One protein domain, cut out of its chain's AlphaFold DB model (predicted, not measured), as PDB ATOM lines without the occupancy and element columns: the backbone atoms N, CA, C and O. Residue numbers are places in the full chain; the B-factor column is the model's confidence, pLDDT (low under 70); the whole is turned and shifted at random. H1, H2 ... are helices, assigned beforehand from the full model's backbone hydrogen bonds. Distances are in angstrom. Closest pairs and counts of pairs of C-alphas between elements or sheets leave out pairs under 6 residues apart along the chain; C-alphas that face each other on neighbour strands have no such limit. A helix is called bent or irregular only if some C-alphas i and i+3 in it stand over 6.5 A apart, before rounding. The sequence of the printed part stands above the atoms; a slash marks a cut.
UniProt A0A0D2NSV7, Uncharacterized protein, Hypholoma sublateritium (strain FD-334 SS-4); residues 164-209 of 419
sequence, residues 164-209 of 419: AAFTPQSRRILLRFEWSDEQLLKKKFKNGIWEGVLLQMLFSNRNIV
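AT A GLANCE: This is residues 164 to 209 of the 419 residues of an uncharacterized protein of Hypholoma sublateritium (strain FD-334 SS-4) (UniProt A0A0D2NSV7). Two helices make a loose, open U: short H1 leads through a tight turn into the longer, bent H2, which folds back with a gap between them. The printed part has 46 residues with two named helices, H1 then H2, and no named strand; the class is all helix. It is loose, with a radius of gyration of the C-alphas of 12.5 A, and elongated, spanning 40 by 21 by 13 A.

IN THESE COORDINATES: H1, residues 166 to 176, begins at C-alpha 166 (174.515, 203.429, 108.346) and is 15.1 A long. H2, residues 182 to 207, was assigned as one helix by its hydrogen bonds but is bent: C-alphas 192 and 195 are 7.2 A apart. Its arms are H2a, residues 182 to 192, 15.1 A, and H2b, residues 195 to 207, 19.8 A, ending at C-alpha 207 (186.260, 210.890, 95.308).

HOW THE PARTS SIT: H1 and H2a are only just apart, their closest C-alphas 8.1 A from each other. H1 and H2b are apart. H2a and H2b stand at a steep tilt of 65 degrees. Every O i to N i+4 pair is within hydrogen-bond range in H2a, against 5 of 7 in H1 and 7 of 9 in H2b.

THE WHOLE: The C-alphas farthest apart, of Asp 181 and Val 209, are 40.1 A apart. The printed part has no cut. Residues 164 to 167 and 205 to 209 have pLDDT under 70.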
ATOM      1  N   ALA A 164     177.438 204.596 102.896       57.25
ATOM      2  CA  ALA A 164     176.917 203.637 103.834       57.25
ATOM      3  C   ALA A 164     175.882 204.416 104.637       57.25
ATOM      4  O   ALA A 164     176.233 205.146 105.562       57.25
ATOM      5  N   ALA A 165     174.618 204.342 104.217       62.91
ATOM      6  CA  ALA A 165     173.494 204.824 104.981       62.91
ATOM      7  C   ALA A 165     173.451 203.889 106.184       62.91
ATOM      8  O   ALA A 165     172.839 202.817 106.173       62.91
ATOM      9  N   PHE A 166     174.254 204.249 107.181       65.75
ATOM     10  CA  PHE A 166     174.515 203.429 108.346       65.75
ATOM     11  C   PHE A 166     173.213 203.226 109.126       65.75
ATOM     12  O   PHE A 166     173.007 202.187 109.738       65.75
ATOM     13  N   THR A 167     172.280 204.172 109.019       66.19
ATOM     14  CA  THR A 167     170.981 204.181 109.688       66.19
ATOM     15  C   THR A 167     170.042 203.041 109.238       66.19
ATOM     16  O   THR A 167     169.704 202.222 110.092       66.19
ATOM     17  N   PRO A 168     169.671 202.847 107.952       73.81
ATOM     18  CA  PRO A 168     168.821 201.711 107.565       73.81
ATOM     19  C   PRO A 168     169.496 200.337 107.686       73.81
ATOM     20  O   PRO A 168     168.848 199.344 108.028       73.81
ATOM     21  N   GLN A 169     170.798 200.249 107.393       72.69
ATOM     22  CA  GLN A 169     171.511 198.968 107.390       72.69
ATOM     23  C   GLN A 169     171.844 198.480 108.801       72.69
ATOM     24  O   GLN A 169     171.750 197.278 109.056       72.69
ATOM     25  N   SER A 170     172.160 199.386 109.734       75.19
ATOM     26  CA  SER A 170     172.391 199.015 111.135       75.19
ATOM     27  C   SER A 170     171.161 198.345 111.740       75.19
ATOM     28  O   SER A 170     171.313 197.287 112.338       75.19
ATOM     29  N   ARG A 171     169.943 198.848 111.486       78.19
ATOM     30  CA  ARG A 171     168.699 198.203 111.952       78.19
ATOM     31  C   ARG A 171     168.580 196.750 111.473       78.19
ATOM     32  O   ARG A 171     168.281 195.870 112.273       78.19
ATOM     33  N   ARG A 172     168.863 196.470 110.195       81.75
ATOM     34  CA  ARG A 172     168.808 195.099 109.644       81.75
ATOM     35  C   ARG A 172     169.885 194.182 110.225       81.75
ATOM     36  O   ARG A 172     169.613 193.012 110.467       81.75
ATOM     37  N   ILE A 173     171.090 194.705 110.460       80.81
ATOM     38  CA  ILE A 173     172.188 193.958 111.091       80.81
ATOM     39  C   ILE A 173     171.832 193.635 112.548       80.81
ATOM     40  O   ILE A 173     171.998 192.496 112.974       80.81
ATOM     41  N   LEU A 174     171.285 194.601 113.289       83.38
ATOM     42  CA  LEU A 174     170.852 194.407 114.675       83.38
ATOM     43  C   LEU A 174     169.791 193.311 114.789       83.38
ATOM     44  O   LEU A 174     169.930 192.429 115.633       83.38
ATOM     45  N   LEU A 175     168.782 193.337 113.910       84.06
ATOM     46  CA  LEU A 175     167.714 192.334 113.889       84.06
ATOM     47  C   LEU A 175     168.221 190.955 113.454       84.06
ATOM     48  O   LEU A 175     167.839 189.952 114.041       84.06
ATOM     49  N   ARG A 176     169.106 190.883 112.452       89.56
ATOM     50  CA  ARG A 176     169.553 189.597 111.894       89.56
ATOM     51  C   ARG A 176     170.590 188.870 112.745       89.56
ATOM     52  O   ARG A 176     170.693 187.653 112.653       89.56
ATOM     53  N   PHE A 177     171.382 189.606 113.520       87.62
ATOM     54  CA  PHE A 177     172.418 189.029 114.379       87.62
ATOM     55  C   PHE A 177     172.052 189.054 115.865       87.62
ATOM     56  O   PHE A 177     172.903 188.715 116.688       87.62
ATOM     57  N   GLU A 178     170.823 189.461 116.197       88.69
ATOM     58  CA  GLU A 178     170.302 189.515 117.568       88.69
ATOM     59  C   GLU A 178     171.215 190.318 118.513       88.69
ATOM     60  O   GLU A 178     171.407 189.991 119.684       88.69
ATOM     61  N   TRP A 179     171.816 191.403 118.013       88.44
ATOM     62  CA  TRP A 179     172.673 192.291 118.809       88.44
ATOM     63  C   TRP A 179     171.828 193.290 119.605       88.44
ATOM     64  O   TRP A 179     171.957 194.502 119.445       88.44
ATOM     65  N   SER A 180     170.929 192.768 120.436       84.25
ATOM     66  CA  SER A 180     170.007 193.556 121.257       84.25
ATOM     67  C   SER A 180     170.692 194.228 122.454       84.25
ATOM     68  O   SER A 180     170.253 195.292 122.882       84.25
ATOM     69  N   ASP A 181     171.785 193.651 122.967       91.31
ATOM     70  CA  ASP A 181     172.576 194.221 124.064       91.31
ATOM     71  C   ASP A 181     173.617 195.246 123.575       91.31
ATOM     72  O   ASP A 181     174.383 195.004 122.638       91.31
ATOM     73  N   GLU A 182     173.701 196.382 124.269       87.19
ATOM     74  CA  GLU A 182     174.574 197.511 123.928       87.19
ATOM     75  C   GLU A 182     176.045 197.129 124.003       87.19
ATOM     76  O   GLU A 182     176.862 197.533 123.167       87.19
ATOM     77  N   GLN A 183     176.397 196.355 125.029       92.25
ATOM     78  CA  GLN A 183     177.778 195.973 125.286       92.25
ATOM     79  C   GLN A 183     178.235 194.947 124.257       92.25
ATOM     80  O   GLN A 183     179.337 195.064 123.705       92.25
ATOM     81  N   LEU A 184     177.368 193.985 123.939       88.06
ATOM     82  CA  LEU A 184     177.598 193.040 122.859       88.06
ATOM     83  C   LEU A 184     177.727 193.753 121.509       88.06
ATOM     84  O   LEU A 184     178.696 193.491 120.790       88.06
ATOM     85  N   LEU A 185     176.833 194.695 121.198       87.69
ATOM     86  CA  LEU A 185     176.877 195.490 119.971       87.69
ATOM     87  C   LEU A 185     178.193 196.259 119.857       87.69
ATOM     88  O   LEU A 185     178.908 196.114 118.866       87.69
ATOM     89  N   LYS A 186     178.568 197.025 120.887       89.19
ATOM     90  CA  LYS A 186     179.828 197.783 120.914       89.19
ATOM     91  C   LYS A 186     181.036 196.871 120.737       89.19
ATOM     92  O   LYS A 186     181.943 197.192 119.968       89.19
ATOM     93  N   LYS A 187     181.048 195.717 121.411       92.88
ATOM     94  CA  LYS A 187     182.137 194.736 121.320       92.88
ATOM     95  C   LYS A 187     182.235 194.128 119.921       92.88
ATOM     96  O   LYS A 187     183.333 194.052 119.373       92.88
ATOM     97  N   LYS A 188     181.116 193.704 119.335       90.88
ATOM     98  CA  LYS A 188     181.073 193.072 118.007       90.88
ATOM     99  C   LYS A 188     181.355 194.074 116.895       90.88
ATOM    100  O   LYS A 188     182.163 193.783 116.016       90.88
ATOM    101  N   PHE A 189     180.789 195.272 116.985       87.56
ATOM    102  CA  PHE A 189     181.052 196.355 116.048       87.56
ATOM    103  C   PHE A 189     182.535 196.735 116.040       87.56
ATOM    104  O   PHE A 189     183.171 196.725 114.987       87.56
ATOM    105  N   LYS A 190     183.114 196.970 117.225       90.56
ATOM    106  CA  LYS A 190     184.533 197.311 117.375       90.56
ATOM    107  C   LYS A 190     185.462 196.212 116.859       90.56
ATOM    108  O   LYS A 190     186.470 196.533 116.243       90.56
ATOM    109  N   ASN A 191     185.137 194.946 117.118       93.06
ATOM    110  CA  ASN A 191     186.025 193.828 116.794       93.06
ATOM    111  C   ASN A 191     185.847 193.274 115.373       93.06
ATOM    112  O   ASN A 191     186.740 192.576 114.910       93.06
ATOM    113  N   GLY A 192     184.709 193.511 114.709       89.25
ATOM    114  CA  GLY A 192     184.393 192.861 113.429       89.25
ATOM    115  C   GLY A 192     184.040 193.796 112.275       89.25
ATOM    116  O   GLY A 192     184.228 193.417 111.125       89.25
ATOM    117  N   ILE A 193     183.529 194.999 112.552       89.12
ATOM    118  CA  ILE A 193     182.991 195.894 111.510       89.12
ATOM    119  C   ILE A 193     183.812 197.182 111.392       89.12
ATOM    120  O   ILE A 193     183.977 197.710 110.292       89.12
ATOM    121  N   TRP A 194     184.361 197.677 112.506       90.00
ATOM    122  CA  TRP A 194     185.014 198.984 112.565       90.00
ATOM    123  C   TRP A 194     186.167 199.156 111.568       90.00
ATOM    124  O   TRP A 194     186.277 200.211 110.951       90.00
ATOM    125  N   GLU A 195     186.993 198.129 111.355       92.00
ATOM    126  CA  GLU A 195     188.105 198.197 110.395       92.00
ATOM    127  C   GLU A 195     187.610 198.367 108.951       92.00
ATOM    128  O   GLU A 195     188.145 199.188 108.207       92.00
ATOM    129  N   GLY A 196     186.541 197.658 108.571       89.31
ATOM    130  CA  GLY A 196     185.922 197.786 107.249       89.31
ATOM    131  C   GLY A 196     185.273 199.154 107.043       89.31
ATOM    132  O   GLY A 196     185.459 199.771 105.995       89.31
ATOM    133  N   VAL A 197     184.583 199.666 108.066       84.62
ATOM    134  CA  VAL A 197     183.976 201.008 108.053       84.62
ATOM    135  C   VAL A 197     185.047 202.095 107.937       84.62
ATOM    136  O   VAL A 197     184.900 203.008 107.127       84.62
ATOM    137  N   LEU A 198     186.150 201.980 108.682       86.06
ATOM    138  CA  LEU A 198     187.272 202.916 108.604       86.06
ATOM    139  C   LEU A 198     187.906 202.910 107.205       86.06
ATOM    140  O   LEU A 198     188.138 203.975 106.634       86.06
ATOM    141  N   LEU A 199     188.159 201.728 106.632       86.31
ATOM    142  CA  LEU A 199     188.679 201.615 105.267       86.31
ATOM    143  C   LEU A 199     187.712 202.237 104.256       86.31
ATOM    144  O   LEU A 199     188.147 203.007 103.402       86.31
ATOM    145  N   GLN A 200     186.407 201.982 104.381       84.56
ATOM    146  CA  GLN A 200     185.403 202.609 103.525       84.56
ATOM    147  C   GLN A 200     185.425 204.137 103.650       84.56
ATOM    148  O   GLN A 200     185.453 204.810 102.627       84.56
ATOM    149  N   MET A 201     185.487 204.699 104.862       81.88
ATOM    150  CA  MET A 201     185.602 206.153 105.064       81.88
ATOM    151  C   MET A 201     186.866 206.725 104.405       81.88
ATOM    152  O   MET A 201     186.804 207.738 103.708       81.88
ATOM    153  N   LEU A 202     188.010 206.053 104.570       83.44
ATOM    154  CA  LEU A 202     189.285 206.477 103.984       83.44
ATOM    155  C   LEU A 202     189.277 206.435 102.448       83.44
ATOM    156  O   LEU A 202     189.888 207.298 101.814       83.44
ATOM    157  N   PHE A 203     188.600 205.455 101.845       82.38
ATOM    158  CA  PHE A 203     188.516 205.321 100.388       82.38
ATOM    159  C   PHE A 203     187.403 206.172  99.764       82.38
ATOM    160  O   PHE A 203     187.601 206.696  98.667       82.38
ATOM    161  N   SER A 204     186.275 206.371 100.451       79.19
ATOM    162  CA  SER A 204     185.168 207.209  99.972       79.19
ATOM    163  C   SER A 204     185.539 208.694  99.916       79.19
ATOM    164  O   SER A 204     185.143 209.378  98.976       79.19
ATOM    165  N   ASN A 205     186.377 209.180 100.838       65.31
ATOM    166  CA  ASN A 205     186.818 210.580 100.854       65.31
ATOM    167  C   ASN A 205     187.771 210.957  99.703       65.31
ATOM    168  O   ASN A 205     188.027 212.138  99.489       65.31
ATOM    169  N   ARG A 206     188.289 209.992  98.928       58.53
ATOM    170  CA  ARG A 206     189.162 210.279  97.772       58.53
ATOM    171  C   ARG A 206     188.415 210.632  96.484       58.53
ATOM    172  O   ARG A 206     189.066 211.028  95.525       58.53
ATOM    173  N   ASN A 207     187.088 210.503  96.457       54.44
ATOM    174  CA  ASN A 207     186.260 210.890  95.308       54.44
ATOM    175  C   ASN A 207     185.517 212.217  95.522       54.44
ATOM    176  O   ASN A 207     184.600 212.518  94.762       54.44
ATOM    177  N   ILE A 208     185.899 213.017  96.523       56.66
ATOM    178  CA  ILE A 208     185.479 214.419  96.582       56.66
ATOM    179  C   ILE A 208     186.252 215.134  95.471       56.66
ATOM    180  O   ILE A 208     187.391 215.564  95.653       56.66
ATOM    181  N   VAL A 209     185.666 215.162  94.275       51.03
ATOM    182  CA  VAL A 209     186.087 216.077  93.218       51.03
ATOM    183  C   VAL A 209     185.868 217.470  93.793       51.03
ATOM    184  O   VAL A 209     184.731 217.866  94.022       51.03
TER     185      VAL A 209